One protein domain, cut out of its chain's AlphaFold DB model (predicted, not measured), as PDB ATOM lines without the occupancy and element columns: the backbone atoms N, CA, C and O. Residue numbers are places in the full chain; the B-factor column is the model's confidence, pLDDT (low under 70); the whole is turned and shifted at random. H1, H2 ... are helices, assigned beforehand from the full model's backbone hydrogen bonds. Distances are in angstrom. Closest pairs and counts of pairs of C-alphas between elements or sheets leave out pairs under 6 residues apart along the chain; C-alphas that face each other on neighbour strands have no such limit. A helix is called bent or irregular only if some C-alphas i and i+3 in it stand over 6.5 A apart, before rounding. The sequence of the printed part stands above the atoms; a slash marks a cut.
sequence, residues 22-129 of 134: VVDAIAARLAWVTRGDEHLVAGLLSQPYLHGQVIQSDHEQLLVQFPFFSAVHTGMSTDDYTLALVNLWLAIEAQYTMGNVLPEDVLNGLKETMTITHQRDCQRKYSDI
ATOM      1  N   VAL A  22     -54.230 -50.249 -13.990       91.19
ATOM      2  CA  VAL A  22     -53.677 -50.615 -15.302       91.19
ATOM      3  C   VAL A  22     -52.579 -49.645 -15.753       91.19
ATOM      4  O   VAL A  22     -51.695 -50.046 -16.502       91.19
ATOM      5  N   VAL A  23     -52.585 -48.397 -15.268       93.56
ATOM      6  CA  VAL A  23     -51.570 -47.391 -15.607       93.56
ATOM      7  C   VAL A  23     -50.178 -47.838 -15.167       93.56
ATOM      8  O   VAL A  23     -49.239 -47.655 -15.935       93.56
ATOM      9  N   ASP A  24     -50.040 -48.498 -14.015       92.31
ATOM     10  CA  ASP A  24     -48.743 -48.997 -13.535       92.31
ATOM     11  C   ASP A  24     -48.192 -50.107 -14.444       92.31
ATOM     12  O   ASP A  24     -47.022 -50.097 -14.828       92.31
ATOM     13  N   ALA A  25     -49.053 -51.035 -14.874       91.75
ATOM     14  CA  ALA A  25     -48.662 -52.097 -15.801       91.75
ATOM     15  C   ALA A  25     -48.237 -51.536 -17.169       91.75
ATOM     16  O   ALA A  25     -47.253 -51.984 -17.765       91.75
ATOM     17  N   ILE A  26     -48.959 -50.523 -17.656       95.69
ATOM     18  CA  ILE A  26     -48.626 -49.821 -18.898       95.69
ATOM     19  C   ILE A  26     -47.319 -49.038 -18.731       95.69
ATOM     20  O   ILE A  26     -46.477 -49.067 -19.630       95.69
ATOM     21  N   ALA A  27     -47.108 -48.394 -17.581       95.75
ATOM     22  CA  ALA A  27     -45.899 -47.641 -17.277       95.75
ATOM     23  C   ALA A  27     -44.650 -48.524 -17.317       95.75
ATOM     24  O   ALA A  27     -43.694 -48.183 -18.013       95.75
ATOM     25  N   ALA A  28     -44.686 -49.688 -16.664       92.75
ATOM     26  CA  ALA A  28     -43.601 -50.666 -16.708       92.75
ATOM     27  C   ALA A  28     -43.261 -51.067 -18.150       92.75
ATOM     28  O   ALA A  28     -42.091 -51.125 -18.548       92.75
ATOM     29  N   ARG A  29     -44.288 -51.284 -18.982       92.44
ATOM     30  CA  ARG A  29     -44.069 -51.637 -20.384       92.44
ATOM     31  C   ARG A  29     -43.451 -50.488 -21.173       92.44
ATOM     32  O   ARG A  29     -42.470 -50.702 -21.881       92.44
ATOM     33  N   LEU A  30     -43.995 -49.281 -21.060       93.81
ATOM     34  CA  LEU A  30     -43.488 -48.119 -21.789       93.81
ATOM     35  C   LEU A  30     -42.082 -47.719 -21.331       93.81
ATOM     36  O   LEU A  30     -41.262 -47.331 -22.167       93.81
ATOM     37  N   ALA A  31     -41.760 -47.887 -20.048       93.06
ATOM     38  CA  ALA A  31     -40.410 -47.719 -19.523       93.06
ATOM     39  C   ALA A  31     -39.430 -48.697 -20.185       93.06
ATOM     40  O   ALA A  31     -38.373 -48.278 -20.651       93.06
ATOM     41  N   TRP A  32     -39.805 -49.968 -20.346       90.19
ATOM     42  CA  TRP A  32     -38.978 -50.937 -21.069       90.19
ATOM     43  C   TRP A  32     -38.777 -50.556 -22.543       90.19
ATOM     44  O   TRP A  32     -37.647 -50.544 -23.034       90.19
ATOM     45  N   VAL A  33     -39.861 -50.190 -23.241       88.88
ATOM     46  CA  VAL A  33     -39.834 -49.807 -24.666       88.88
ATOM     47  C   VAL A  33     -38.947 -48.587 -24.910       88.88
ATOM     48  O   VAL A  33     -38.176 -48.558 -25.869       88.88
ATOM     49  N   THR A  34     -39.030 -47.590 -24.031       86.94
ATOM     50  CA  THR A  34     -38.271 -46.336 -24.142       86.94
ATOM     51  C   THR A  34     -36.915 -46.369 -23.441       86.94
ATOM     52  O   THR A  34     -36.152 -45.412 -23.558       86.94
ATOM     53  N   ARG A  35     -36.583 -47.461 -22.738       86.81
ATOM     54  CA  ARG A  35     -35.428 -47.560 -21.824       86.81
ATOM     55  C   ARG A  35     -35.414 -46.454 -20.757       86.81
ATOM     56  O   ARG A  35     -34.351 -45.955 -20.392       86.81
ATOM     57  N   GLY A  36     -36.598 -46.057 -20.299       87.19
ATOM     58  CA  GLY A  36     -36.801 -45.063 -19.250       87.19
ATOM     59  C   GLY A  36     -36.864 -45.673 -17.849       87.19
ATOM     60  O   GLY A  36     -36.836 -46.890 -17.674       87.19
ATOM     61  N   ASP A  37     -36.977 -44.800 -16.849       93.12
ATOM     62  CA  ASP A  37     -37.250 -45.183 -15.462       93.12
ATOM     63  C   ASP A  37     -38.758 -45.402 -15.253       93.12
ATOM     64  O   ASP A  37     -39.573 -44.552 -15.615       93.12
ATOM     65  N   GLU A  38     -39.130 -46.542 -14.667       93.75
ATOM     66  CA  GLU A  38     -40.531 -46.933 -14.470       93.75
ATOM     67  C   GLU A  38     -41.303 -45.953 -13.583       93.75
ATOM     68  O   GLU A  38     -42.440 -45.604 -13.905       93.75
ATOM     69  N   HIS A  39     -40.689 -45.446 -12.512       93.50
ATOM     70  CA  HIS A  39     -41.349 -44.515 -11.601       93.50
ATOM     71  C   HIS A  39     -41.581 -43.154 -12.255       93.50
ATOM     72  O   HIS A  39     -42.646 -42.557 -12.075       93.50
ATOM     73  N   LEU A  40     -40.617 -42.671 -13.046       93.75
ATOM     74  CA  LEU A  40     -40.784 -41.441 -13.823       93.75
ATOM     75  C   LEU A  40     -41.890 -41.587 -14.870       93.75
ATOM     76  O   LEU A  40     -42.720 -40.687 -15.010       93.75
ATOM     77  N   VAL A  41     -41.942 -42.724 -15.567       96.12
ATOM     78  CA  VAL A  41     -43.002 -43.002 -16.541       96.12
ATOM     79  C   VAL A  41     -44.367 -43.082 -15.857       96.12
ATOM     80  O   VAL A  41     -45.299 -42.422 -16.307       96.12
ATOM     81  N   ALA A  42     -44.495 -43.811 -14.747       94.94
ATOM     82  CA  ALA A  42     -45.750 -43.909 -14.002       94.94
ATOM     83  C   ALA A  42     -46.237 -42.532 -13.517       94.94
ATOM     84  O   ALA A  42     -47.417 -42.194 -13.662       94.94
ATOM     85  N   GLY A  43     -45.320 -41.701 -13.012       94.81
ATOM     86  CA  GLY A  43     -45.616 -40.331 -12.597       94.81
ATOM     87  C   GLY A  43     -46.101 -39.445 -13.746       94.81
ATOM     88  O   GLY A  43     -47.041 -38.671 -13.558       94.81
ATOM     89  N   LEU A  44     -45.502 -39.589 -14.933       95.38
ATOM     90  CA  LEU A  44     -45.902 -38.866 -16.141       95.38
ATOM     91  C   LEU A  44     -47.288 -39.308 -16.632       95.38
ATOM     92  O   LEU A  44     -48.156 -38.466 -16.859       95.38
ATOM     93  N   LEU A  45     -47.531 -40.619 -16.740       96.56
ATOM     94  CA  LEU A  45     -48.816 -41.154 -17.208       96.56
ATOM     95  C   LEU A  45     -49.979 -40.821 -16.264       96.56
ATOM     96  O   LEU A  45     -51.127 -40.781 -16.710       96.56
ATOM     97  N   SER A  46     -49.685 -40.573 -14.985       96.19
ATOM     98  CA  SER A  46     -50.676 -40.255 -13.955       96.19
ATOM     99  C   SER A  46     -51.115 -38.782 -13.937       96.19
ATOM    100  O   SER A  46     -52.151 -38.476 -13.345       96.19
ATOM    101  N   GLN A  47     -50.376 -37.863 -14.575       94.56
ATOM    102  CA  GLN A  47     -50.672 -36.419 -14.517       94.56
ATOM    103  C   GLN A  47     -52.097 -36.055 -14.976       94.56
ATOM    104  O   GLN A  47     -52.772 -35.329 -14.240       94.56
ATOM    105  N   PRO A  48     -52.630 -36.601 -16.091       95.19
ATOM    106  CA  PRO A  48     -53.979 -36.250 -16.544       95.19
ATOM    107  C   PRO A  48     -55.088 -36.559 -15.527       95.19
ATOM    108  O   PRO A  48     -56.117 -35.883 -15.507       95.19
ATOM    109  N   TYR A  49     -54.885 -37.532 -14.632       95.06
ATOM    110  CA  TYR A  49     -55.861 -37.884 -13.591       95.06
ATOM    111  C   TYR A  49     -55.907 -36.869 -12.442       95.06
ATOM    112  O   TYR A  49     -56.948 -36.715 -11.798       95.06
ATOM    113  N   LEU A  50     -54.822 -36.118 -12.221       91.94
ATOM    114  CA  LEU A  50     -54.804 -35.008 -11.262       91.94
ATOM    115  C   LEU A  50     -55.662 -33.836 -11.752       91.94
ATOM    116  O   LEU A  50     -56.316 -33.167 -10.952       91.94
ATOM    117  N   HIS A  51     -55.678 -33.607 -13.066       89.31
ATOM    118  CA  HIS A  51     -56.432 -32.530 -13.708       89.31
ATOM    119  C   HIS A  51     -57.848 -32.953 -14.141       89.31
ATOM    120  O   HIS A  51     -58.670 -32.098 -14.472       89.31
ATOM    121  N   GLY A  52     -58.135 -34.260 -14.153       92.56
ATOM    122  CA  GLY A  52     -59.384 -34.847 -14.650       92.56
ATOM    123  C   GLY A  52     -59.481 -34.930 -16.180       92.56
ATOM    124  O   GLY A  52     -60.449 -35.484 -16.703       92.56
ATOM    125  N   GLN A  53     -58.478 -34.416 -16.892       95.62
ATOM    126  CA  GLN A  53     -58.356 -34.399 -18.349       95.62
ATOM    127  C   GLN A  53     -56.891 -34.170 -18.743       95.62
ATOM    128  O   GLN A  53     -56.100 -33.665 -17.946       95.62
ATOM    129  N   VAL A  54     -56.543 -34.455 -19.994       96.81
ATOM    130  CA  VAL A  54     -55.221 -34.133 -20.544       96.81
ATOM    131  C   VAL A  54     -55.116 -32.624 -20.770       96.81
ATOM    132  O   VAL A  54     -55.819 -32.065 -21.617       96.81
ATOM    133  N   ILE A  55     -54.233 -31.944 -20.038       96.75
ATOM    134  CA  ILE A  55     -53.919 -30.530 -20.299       96.75
ATOM    135  C   ILE A  55     -52.738 -30.392 -21.266       96.75
ATOM    136  O   ILE A  55     -52.022 -31.350 -21.544       96.75
ATOM    137  N   GLN A  56     -52.521 -29.177 -21.777       96.62
ATOM    138  CA  GLN A  56     -51.485 -28.906 -22.778       96.62
ATOM    139  C   GLN A  56     -50.085 -29.352 -22.322       96.62
ATOM    140  O   GLN A  56     -49.358 -29.960 -23.102       96.62
ATOM    141  N   SER A  57     -49.724 -29.102 -21.059       95.94
ATOM    142  CA  SER A  57     -48.425 -29.513 -20.517       95.94
ATOM    143  C   SER A  57     -48.272 -31.029 -20.429       95.94
ATOM    144  O   SER A  57     -47.182 -31.534 -20.677       95.94
ATOM    145  N   ASP A  58     -49.348 -31.750 -20.097       95.38
ATOM    146  CA  ASP A  58     -49.337 -33.214 -20.034       95.38
ATOM    147  C   ASP A  58     -49.106 -33.773 -21.439       95.38
ATOM    148  O   ASP A  58     -48.219 -34.593 -21.644       95.38
ATOM    149  N   HIS A  59     -49.854 -33.264 -22.422       95.62
ATOM    150  CA  HIS A  59     -49.732 -33.652 -23.824       95.62
ATOM    151  C   HIS A  59     -48.315 -33.423 -24.373       95.62
ATOM    152  O   HIS A  59     -47.732 -34.320 -24.977       95.62
ATOM    153  N   GLU A  60     -47.731 -32.248 -24.132       94.56
ATOM    154  CA  GLU A  60     -46.367 -31.936 -24.573       94.56
ATOM    155  C   GLU A  60     -45.330 -32.871 -23.942       94.56
ATOM    156  O   GLU A  60     -44.489 -33.421 -24.652       94.56
ATOM    157  N   GLN A  61     -45.401 -33.098 -22.628       93.94
ATOM    158  CA  GLN A  61     -44.469 -33.998 -21.944       93.94
ATOM    159  C   GLN A  61     -44.634 -35.450 -22.405       93.94
ATOM    160  O   GLN A  61     -43.639 -36.142 -22.629       93.94
ATOM    161  N   LEU A  62     -45.879 -35.897 -22.596       94.19
ATOM    162  CA  LEU A  62     -46.190 -37.231 -23.100       94.19
ATOM    163  C   LEU A  62     -45.639 -37.440 -24.506       94.19
ATOM    164  O   LEU A  62     -45.025 -38.471 -24.737       94.19
ATOM    165  N   LEU A  63     -45.788 -36.484 -25.425       91.75
ATOM    166  CA  LEU A  63     -45.250 -36.625 -26.783       91.75
ATOM    167  C   LEU A  63     -43.726 -36.494 -26.846       91.75
ATOM    168  O   LEU A  63     -43.102 -37.102 -27.711       91.75
ATOM    169  N   VAL A  64     -43.108 -35.741 -25.934       89.88
ATOM    170  CA  VAL A  64     -41.642 -35.710 -25.819       89.88
ATOM    171  C   VAL A  64     -41.105 -37.072 -25.380       89.88
ATOM    172  O   VAL A  64     -40.111 -37.540 -25.932       89.88
ATOM    173  N   GLN A  65     -41.755 -37.716 -24.407       90.12
ATOM    174  CA  GLN A  65     -41.322 -39.016 -23.892       90.12
ATOM    175  C   GLN A  65     -41.765 -40.191 -24.787       90.12
ATOM    176  O   GLN A  65     -41.049 -41.184 -24.920       90.12
ATOM    177  N   PHE A  66     -42.941 -40.076 -25.400       92.56
ATOM    178  CA  PHE A  66     -43.626 -41.094 -26.196       92.56
ATOM    179  C   PHE A  66     -44.143 -40.481 -27.509       92.56
ATOM    180  O   PHE A  66     -45.351 -40.330 -27.698       92.56
ATOM    181  N   PRO A  67     -43.262 -40.152 -28.466       88.06
ATOM    182  CA  PRO A  67     -43.663 -39.503 -29.723       88.06
ATOM    183  C   PRO A  67     -44.576 -40.370 -30.597       88.06
ATOM    184  O   PRO A  67     -45.279 -39.865 -31.465       88.06
ATOM    185  N   PHE A  68     -44.603 -41.678 -30.347       88.06
ATOM    186  CA  PHE A  68     -45.511 -42.623 -30.989       88.06
ATOM    187  C   PHE A  68     -46.922 -42.635 -30.378       88.06
ATOM    188  O   PHE A  68     -47.808 -43.300 -30.912       88.06
ATOM    189  N   PHE A  69     -47.171 -41.922 -29.274       91.38
ATOM    190  CA  PHE A  69     -48.484 -41.872 -28.634       91.38
ATOM    191  C   PHE A  69     -49.381 -40.779 -29.239       91.38
ATOM    192  O   PHE A  69     -49.956 -39.957 -28.537       91.38
ATOM    193  N   SER A  70     -49.527 -40.774 -30.563       85.94
ATOM    194  CA  SER A  70     -50.235 -39.728 -31.320       85.94
ATOM    195  C   SER A  70     -51.742 -39.639 -31.052       85.94
ATOM    196  O   SER A  70     -52.372 -38.646 -31.406       85.94
ATOM    197  N   ALA A  71     -52.331 -40.669 -30.439       90.69
ATOM    198  CA  ALA A  71     -53.747 -40.688 -30.090       90.69
ATOM    199  C   ALA A  71     -54.098 -39.703 -28.963       90.69
ATOM    200  O   ALA A  71     -55.257 -39.308 -28.855       90.69
ATOM    201  N   VAL A  72     -53.132 -39.311 -28.122       93.88
ATOM    202  CA  VAL A  72     -53.368 -38.366 -27.026       93.88
ATOM    203  C   VAL A  72     -53.502 -36.940 -27.565       93.88
ATOM    204  O   VAL A  72     -52.744 -36.526 -28.434       93.88
ATOM    205  N   HIS A  73     -54.457 -36.167 -27.046       95.06
ATOM    206  CA  HIS A  73     -54.632 -34.757 -27.406       95.06
ATOM    207  C   HIS A  73     -55.134 -33.934 -26.217       95.06
ATOM    208  O   HIS A  73     -55.767 -34.450 -25.294       95.06
ATOM    209  N   THR A  74     -54.881 -32.627 -26.243       96.31
ATOM    210  CA  THR A  74     -55.355 -31.693 -25.212       96.31
ATOM    211  C   THR A  74     -56.887 -31.713 -25.105       96.31
ATOM    212  O   THR A  74     -57.595 -31.802 -26.110       96.31
ATOM    213  N   GLY A  75     -57.410 -31.635 -23.879       95.06
ATOM    214  CA  GLY A  75     -58.843 -31.680 -23.571       95.06
ATOM    215  C   GLY A  75     -59.457 -33.084 -23.577       95.06
ATOM    216  O   GLY A  75     -60.657 -33.211 -23.346       95.06
ATOM    217  N   MET A  76     -58.667 -34.132 -23.834       96.88
ATOM    218  CA  MET A  76     -59.121 -35.521 -23.749       96.88
ATOM    219  C   MET A  76     -59.529 -35.874 -22.312       96.88
ATOM    220  O   MET A  76     -58.803 -35.562 -21.364       96.88
ATOM    221  N   SER A  77     -60.682 -36.531 -22.151       96.69
ATOM    222  CA  SER A  77     -61.156 -36.999 -20.845       96.69
ATOM    223  C   SER A  77     -60.241 -38.094 -20.284       96.69
ATOM    224  O   SER A  77     -59.535 -38.773 -21.028       96.69
ATOM    225  N   THR A  78     -60.245 -38.295 -18.966       95.06
ATOM    226  CA  THR A  78     -59.456 -39.373 -18.340       95.06
ATOM    227  C   THR A  78     -59.917 -40.772 -18.757       95.06
ATOM    228  O   THR A  78     -59.081 -41.668 -18.861       95.06
ATOM    229  N   ASP A  79     -61.199 -40.954 -19.084       94.88
ATOM    230  CA  ASP A  79     -61.733 -42.219 -19.604       94.88
ATOM    231  C   ASP A  79     -61.193 -42.516 -21.013       94.88
ATOM    232  O   ASP A  79     -60.631 -43.588 -21.254       94.88
ATOM    233  N   ASP A  80     -61.282 -41.541 -21.927       96.25
ATOM    234  CA  ASP A  80     -60.755 -41.672 -23.292       96.25
ATOM    235  C   ASP A  80     -59.231 -41.840 -23.289       96.25
ATOM    236  O   ASP A  80     -58.679 -42.654 -24.032       96.25
ATOM    237  N   TYR A  81     -58.545 -41.118 -22.400       96.75
ATOM    238  CA  TYR A  81     -57.105 -41.238 -22.192       96.75
ATOM    239  C   TYR A  81     -56.710 -42.632 -21.696       96.75
ATOM    240  O   TYR A  81     -55.767 -43.229 -22.219       96.75
ATOM    241  N   THR A  82     -57.458 -43.192 -20.739       96.12
ATOM    242  CA  THR A  82     -57.240 -44.566 -20.262       96.12
ATOM    243  C   THR A  82     -57.396 -45.560 -21.411       96.12
ATOM    244  O   THR A  82     -56.562 -46.450 -21.578       96.12
ATOM    245  N   LEU A  83     -58.430 -45.395 -22.239       96.25
ATOM    246  CA  LEU A  83     -58.653 -46.255 -23.397       96.25
ATOM    247  C   LEU A  83     -57.515 -46.139 -24.421       96.25
ATOM    248  O   LEU A  83     -57.050 -47.153 -24.941       96.25
ATOM    249  N   ALA A  84     -57.024 -44.924 -24.678       96.44
ATOM    250  CA  ALA A  84     -55.891 -44.686 -25.565       96.44
ATOM    251  C   ALA A  84     -54.610 -45.377 -25.059       96.44
ATOM    252  O   ALA A  84     -53.915 -46.030 -25.842       96.44
ATOM    253  N   LEU A  85     -54.335 -45.308 -23.750       96.50
ATOM    254  CA  LEU A  85     -53.219 -46.018 -23.117       96.50
ATOM    255  C   LEU A  85     -53.348 -47.538 -23.265       96.50
ATOM    256  O   LEU A  85     -52.392 -48.209 -23.657       96.50
ATOM    257  N   VAL A  86     -54.530 -48.088 -22.976       96.19
ATOM    258  CA  VAL A  86     -54.790 -49.529 -23.089       96.19
ATOM    259  C   VAL A  86     -54.631 -49.999 -24.533       96.19
ATOM    260  O   VAL A  86     -54.009 -51.032 -24.768       96.19
ATOM    261  N   ASN A  87     -55.124 -49.235 -25.509       94.81
ATOM    262  CA  ASN A  87     -54.971 -49.564 -26.925       94.81
ATOM    263  C   ASN A  87     -53.500 -49.585 -27.357       94.81
ATOM    264  O   ASN A  87     -53.083 -50.516 -28.046       94.81
ATOM    265  N   LEU A  88     -52.703 -48.603 -26.924       93.50
ATOM    266  CA  LEU A  88     -51.261 -48.579 -27.184       93.50
ATOM    267  C   LEU A  88     -50.564 -49.803 -26.576       93.50
ATOM    268  O   LEU A  88     -49.763 -50.461 -27.242       93.50
ATOM    269  N   TRP A  89     -50.893 -50.135 -25.327       93.88
ATOM    270  CA  TRP A  89     -50.342 -51.307 -24.656       93.88
ATOM    271  C   TRP A  89     -50.708 -52.608 -25.378       93.88
ATOM    272  O   TRP A  89     -49.821 -53.396 -25.697       93.88
ATOM    273  N   LEU A  90     -51.981 -52.803 -25.729       93.44
ATOM    274  CA  LEU A  90     -52.434 -53.976 -26.479       93.44
ATOM    275  C   LEU A  90     -51.767 -54.080 -27.854       93.44
ATOM    276  O   LEU A  90     -51.418 -55.182 -28.273       93.44
ATOM    277  N   ALA A  91     -51.550 -52.958 -28.544       90.50
ATOM    278  CA  ALA A  91     -50.829 -52.948 -29.813       90.50
ATOM    279  C   ALA A  91     -49.387 -53.452 -29.648       90.50
ATOM    280  O   ALA A  91     -48.911 -54.226 -30.477       90.50
ATOM    281  N   ILE A  92     -48.710 -53.067 -28.562       89.81
ATOM    282  CA  ILE A  92     -47.371 -53.564 -28.225       89.81
ATOM    283  C   ILE A  92     -47.409 -55.067 -27.889       89.81
ATOM    284  O   ILE A  92     -46.654 -55.841 -28.478       89.81
ATOM    285  N   GLU A  93     -48.308 -55.505 -27.003       90.19
ATOM    286  CA  GLU A  93     -48.409 -56.918 -26.592       90.19
ATOM    287  C   GLU A  93     -48.778 -57.852 -27.757       90.19
ATOM    288  O   GLU A  93     -48.273 -58.977 -27.860       90.19
ATOM    289  N   ALA A  94     -49.626 -57.387 -28.678       89.00
ATOM    290  CA  ALA A  94     -49.985 -58.137 -29.874       89.00
ATOM    291  C   ALA A  94     -48.753 -58.437 -30.741       89.00
ATOM    292  O   ALA A  94     -48.616 -59.553 -31.244       89.00
ATOM    293  N   GLN A  95     -47.826 -57.482 -30.880       86.94
ATOM    294  CA  GLN A  95     -46.593 -57.694 -31.645       86.94
ATOM    295  C   GLN A  95     -45.682 -58.729 -30.984       86.94
ATOM    296  O   GLN A  95     -45.204 -59.628 -31.677       86.94
ATOM    297  N   TYR A  96     -45.520 -58.684 -29.657       86.44
ATOM    298  CA  TYR A  96     -44.746 -59.706 -28.942       86.44
ATOM    299  C   TYR A  96     -45.327 -61.103 -29.111       86.44
ATOM    300  O   TYR A  96     -44.585 -62.062 -29.319       86.44
ATOM    301  N   THR A  97     -46.654 -61.217 -29.080       85.94
ATOM    302  CA  THR A  97     -47.344 -62.497 -29.286       85.94
ATOM    303  C   THR A  97     -47.075 -63.067 -30.686       85.94
ATOM    304  O   THR A  97     -47.006 -64.281 -30.857       85.94
ATOM    305  N   MET A  98     -46.860 -62.201 -31.681       84.88
ATOM    306  CA  MET A  98     -46.500 -62.579 -33.053       84.88
ATOM    307  C   MET A  98     -44.993 -62.834 -33.254       84.88
ATOM    308  O   MET A  98     -44.575 -63.145 -34.366       84.88
ATOM    309  N   GLY A  99     -44.170 -62.715 -32.206       83.19
ATOM    310  CA  GLY A  99     -42.710 -62.833 -32.295       83.19
ATOM    311  C   GLY A  99     -42.012 -61.588 -32.858       83.19
ATOM    312  O   GLY A  99     -40.807 -61.623 -33.106       83.19
ATOM    313  N   ASN A 100     -42.747 -60.488 -33.040       81.25
ATOM    314  CA  ASN A 100     -42.205 -59.199 -33.454       81.25
ATOM    315  C   ASN A 100     -41.781 -58.379 -32.231       81.25
ATOM    316  O   ASN A 100     -42.331 -58.519 -31.141       81.25
ATOM    317  N   VAL A 101     -40.798 -57.493 -32.413       79.19
ATOM    318  CA  VAL A 101     -40.249 -56.707 -31.299       79.19
ATOM    319  C   VAL A 101     -41.139 -55.513 -30.952       79.19
ATOM    320  O   VAL A 101     -41.400 -55.291 -29.784       79.19
ATOM    321  N   LEU A 102     -41.607 -54.717 -31.912       83.94
ATOM    322  CA  LEU A 102     -42.455 -53.550 -31.634       83.94
ATOM    323  C   LEU A 102     -43.325 -53.210 -32.852       83.94
ATOM    324  O   LEU A 102     -42.935 -53.549 -33.971       83.94
ATOM    325  N   PRO A 103     -44.461 -52.510 -32.658       80.19
ATOM    326  CA  PRO A 103     -45.221 -51.937 -33.765       80.19
ATOM    327  C   PRO A 103     -44.370 -50.957 -34.582       80.19
ATOM    328  O   PRO A 103     -43.513 -50.263 -34.028       80.19
ATOM    329  N   GLU A 104     -44.627 -50.867 -35.887       79.69
ATOM    330  CA  GLU A 104     -43.864 -49.999 -36.793       79.69
ATOM    331  C   GLU A 104     -43.940 -48.520 -36.384       79.69
ATOM    332  O   GLU A 104     -42.907 -47.855 -36.325       79.69
ATOM    333  N   ASP A 105     -45.116 -48.036 -35.984       77.38
ATOM    334  CA  ASP A 105     -45.303 -46.656 -35.514       77.38
ATOM    335  C   ASP A 105     -44.480 -46.352 -34.254       77.38
ATOM    336  O   ASP A 105     -43.874 -45.284 -34.134       77.38
ATOM    337  N   VAL A 106     -44.380 -47.324 -33.338       80.75
ATOM    338  CA  VAL A 106     -43.548 -47.208 -32.130       80.75
ATOM    339  C   VAL A 106     -42.072 -47.152 -32.512       80.75
ATOM    340  O   VAL A 106     -41.336 -46.293 -32.028       80.75
ATOM    341  N   LEU A 107     -41.630 -48.026 -33.420       83.44
ATOM    342  CA  LEU A 107     -40.254 -48.017 -33.916       83.44
ATOM    343  C   LEU A 107     -39.906 -46.706 -34.624       83.44
ATOM    344  O   LEU A 107     -38.806 -46.190 -34.431       83.44
ATOM    345  N   ASN A 108     -40.817 -46.171 -35.434       82.69
ATOM    346  CA  ASN A 108     -40.597 -44.933 -36.171       82.69
ATOM    347  C   ASN A 108     -40.507 -43.733 -35.223       82.69
ATOM    348  O   ASN A 108     -39.519 -43.001 -35.291       82.69
ATOM    349  N   GLY A 109     -41.418 -43.609 -34.250       78.25
ATOM    350  CA  GLY A 109     -41.325 -42.559 -33.230       78.25
ATOM    351  C   GLY A 109     -40.038 -42.646 -32.392       78.25
ATOM    352  O   GLY A 109     -39.395 -41.633 -32.104       78.25
ATOM    353  N   LEU A 110     -39.586 -43.859 -32.054       83.00
ATOM    354  CA  LEU A 110     -38.311 -44.047 -31.349       83.00
ATOM    355  C   LEU A 110     -37.104 -43.631 -32.207       83.00
ATOM    356  O   LEU A 110     -36.188 -42.977 -31.703       83.00
ATOM    357  N   LYS A 111     -37.094 -43.971 -33.502       82.12
ATOM    358  CA  LYS A 111     -36.014 -43.594 -34.433       82.12
ATOM    359  C   LYS A 111     -35.905 -42.082 -34.606       82.12
ATOM    360  O   LYS A 111     -34.790 -41.565 -34.568       82.12
ATOM    361  N   GLU A 112     -37.029 -41.384 -34.759       72.31
ATOM    362  CA  GLU A 112     -37.070 -39.916 -34.863       72.31
ATOM    363  C   GLU A 112     -36.463 -39.237 -33.625       72.31
ATOM    364  O   GLU A 112     -35.714 -38.265 -33.727       72.31
ATOM    365  N   THR A 113     -36.690 -39.805 -32.440       64.81
ATOM    366  CA  THR A 113     -36.089 -39.302 -31.192       64.81
ATOM    367  C   THR A 113     -34.570 -39.490 -31.159       64.81
ATOM    368  O   THR A 113     -33.824 -38.610 -30.709       64.81
ATOM    369  N   MET A 114     -34.085 -40.633 -31.655       62.97
ATOM    370  CA  MET A 114     -32.654 -40.943 -31.687       62.97
ATOM    371  C   MET A 114     -31.894 -40.069 -32.691       62.97
ATOM    372  O   MET A 114     -30.789 -39.614 -32.387       62.97
ATOM    373  N   THR A 115     -32.473 -39.782 -33.861       62.34
ATOM    374  CA  THR A 115     -31.847 -38.906 -34.863       62.34
ATOM    375  C   THR A 115     -31.746 -37.459 -34.380       62.34
ATOM    376  O   THR A 115     -30.695 -36.839 -34.556       62.34
ATOM    377  N   ILE A 116     -32.768 -36.936 -33.692       59.84
ATOM    378  CA  ILE A 116     -32.736 -35.580 -33.115       59.84
ATOM    379  C   ILE A 116     -31.677 -35.468 -32.008       59.84
ATOM    380  O   ILE A 116     -30.925 -34.488 -31.970       59.84
ATOM    381  N   THR A 117     -31.582 -36.466 -31.124       57.84
ATOM    382  CA  THR A 117     -30.588 -36.479 -30.035       57.84
ATOM    383  C   THR A 117     -29.159 -36.501 -30.588       57.84
ATOM    384  O   THR A 117     -28.339 -35.663 -30.216       57.84
ATOM    385  N   HIS A 118     -28.884 -37.368 -31.568       51.06
ATOM    386  CA  HIS A 118     -27.562 -37.461 -32.193       51.06
ATOM    387  C   HIS A 118     -27.155 -36.161 -32.913       51.06
ATOM    388  O   HIS A 118     -26.003 -35.735 -32.842       51.06
ATOM    389  N   GLN A 119     -28.095 -35.485 -33.582       51.88
ATOM    390  CA  GLN A 119     -27.816 -34.226 -34.277       51.88
ATOM    391  C   GLN A 119     -27.488 -33.075 -33.308       51.88
ATOM    392  O   GLN A 119     -26.584 -32.282 -33.586       51.88
ATOM    393  N   ARG A 120     -28.162 -33.006 -32.150       56.28
ATOM    394  CA  ARG A 120     -27.864 -32.024 -31.089       56.28
ATOM    395  C   ARG A 120     -26.505 -32.271 -30.431       56.28
ATOM    396  O   ARG A 120     -25.769 -31.315 -30.192       56.28
ATOM    397  N   ASP A 121     -26.139 -33.530 -30.205       54.97
ATOM    398  CA  ASP A 121     -24.838 -33.889 -29.628       54.97
ATOM    399  C   ASP A 121     -23.671 -33.573 -30.573       54.97
ATOM    400  O   ASP A 121     -22.620 -33.093 -30.136       54.97
ATOM    401  N   CYS A 122     -23.860 -33.762 -31.884       55.31
ATOM    402  CA  CYS A 122     -22.896 -33.311 -32.883       55.31
ATOM    403  C   CYS A 122     -22.750 -31.784 -32.871       55.31
ATOM    404  O   CYS A 122     -21.629 -31.289 -32.802       55.31
ATOM    405  N   GLN A 123     -23.851 -31.025 -32.884       54.38
ATOM    406  CA  GLN A 123     -23.793 -29.556 -32.875       54.38
ATOM    407  C   GLN A 123     -23.089 -28.996 -31.632       54.38
ATOM    408  O   GLN A 123     -22.283 -28.076 -31.759       54.38
ATOM    409  N   ARG A 124     -23.314 -29.594 -30.455       55.34
ATOM    410  CA  ARG A 124     -22.666 -29.182 -29.203       55.34
ATOM    411  C   ARG A 124     -21.149 -29.396 -29.225       55.34
ATOM    412  O   ARG A 124     -20.402 -28.539 -28.763       55.34
ATOM    413  N   LYS A 125     -20.682 -30.499 -29.823       53.59
ATOM    414  CA  LYS A 125     -19.242 -30.763 -30.000       53.59
ATOM    415  C   LYS A 125     -18.558 -29.766 -30.934       53.59
ATOM    416  O   LYS A 125     -17.382 -29.497 -30.739       53.59
ATOM    417  N   TYR A 126     -19.258 -29.221 -31.929       51.06
ATOM    418  CA  TYR A 126     -18.673 -28.248 -32.859       51.06
ATOM    419  C   TYR A 126     -18.735 -26.799 -32.355       51.06
ATOM    420  O   TYR A 126     -17.888 -26.005 -32.751       51.06
ATOM    421  N   SER A 127     -19.666 -26.454 -31.458       54.66
ATOM    422  CA  SER A 127     -19.705 -25.126 -30.824       54.66
ATOM    423  C   SER A 127     -18.628 -24.919 -29.752       54.66
ATOM    424  O   SER A 127     -18.208 -23.787 -29.541       54.66
ATOM    425  N   ASP A 128     -18.141 -25.991 -29.118       50.28
ATOM    426  CA  ASP A 128     -17.029 -25.924 -28.147       50.28
ATOM    427  C   ASP A 128     -15.639 -25.888 -28.814       50.28
ATOM    428  O   ASP A 128     -14.637 -25.644 -28.146       50.28
ATOM    429  N   ILE A 129     -15.550 -26.109 -30.132       55.59
ATOM    430  CA  ILE A 129     -14.276 -26.098 -30.880       55.59
ATOM    431  C   ILE A 129     -13.987 -24.714 -31.496       55.59
ATOM    432  O   ILE A 129     -12.889 -24.469 -31.990       55.59
TER     433      ILE A 129
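What this domain is: This is residues 22 to 129 of the 134 residues of an uncharacterized protein of Mangrovibacter sp. MFB070 (UniProt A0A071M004). The picture is a compact body of four helices with one long helical arm: H1 crosses both H2 and H4, H3 folds back beside H2 as a helical hairpin, and H5 begins near this body and then leaves it, with residues 114 to 129 sticking out. A long link, residues 66 to 77, joins the hairpin to H4. The printed part has 108 residues with five named helices, in the order H1, H2, H3, H4, H5, and no named strand, and its class is all helix. With a radius of gyration of the C-alphas of 15.3 A it is only just compact, close to loose. The C-alphas span 51 by 37 by 22 A, and the arm makes the greatest length.

How they stand to each other: Start at the first printed residue with H1, residues 22 to 34, and go on to H2, residues 38 to 51. They touch, closest at the C-alphas of Ala 27 and Ala 42, 5.0 A apart, and run opposite ways at a steep tilt of 49 degrees. Next comes H3, residues 56 to 65, which forms a helical hairpin with H2. H2 touches it with residues 44 to 48 alone, and the closest C-alphas are those of Gln 47 and Asp 58, 6.5 A apart; the two run opposite ways at a shallow tilt of 19 degrees. Now look at H4, residues 78 to 97, which touches H1 with residues 82 to 89 alone. Their closest C-alphas, of Ile 26 and Trp 89, are 6.2 A apart, and the two run the same way at a steep tilt of 53 degrees. With one shallow tilt among the three touching pairs, the helix packing is mostly crossed, but only just. H2 and H4 are close but not clearly touching, with the C-alphas of Tyr 49 and Thr 78 closest at 6.1 A. H3 and H4 are apart. Last comes H5, residues 104 to 127, which touches no helix. It is close to H1 but not clearly touching, with the C-alphas of Thr 34 and Leu 110 closest at 7.6 A. H5 and H3 are near each other, and so are H5 and H4, while H5 and H2 are apart. In the backbone, every O i to N i+4 pair is within hydrogen-bond range in H1, H3, H4 and H5; in H2 it is 5 of 10, beside 9 of 11 O i to N i+3 pairs.

Where its parts are: Find C-alpha 22 at (-53.677, -50.615, -15.302); from there H1 runs 18.3 A to Thr 34. H2 runs 21.5 A from Glu 38 to His 51 and is irregular, with C-alphas 45 and 48 lying 7.2 A apart. H3 runs 14.4 A from Gln 56 to Gln 65. Find C-alpha 78 at (-59.456, -39.373, -18.340); from there H4 runs 28.3 A to Thr 97. H5, the longest helix by residues, runs 35.2 A from Glu 104 to C-alpha 127 at (-19.705, -25.126, -30.824).

The domain as a whole: Look for the two C-alphas farthest apart at Asp 79 and Ile 129, 51.4 A from each other. Residues 114 to 129, of which 114 to 127 belong to H5, stand free; without them the body spans 38 by 25 by 23 A. The printed part has no cut. The links from H1 to H2 and from H2 to H3 are tight, the one from H4 to H5 is short, and the one from H3 to H4 is long, with 12 residues. The mean pLDDT of the printed part is 85.6, and the low-confidence residues, under 70, are 113 to 129.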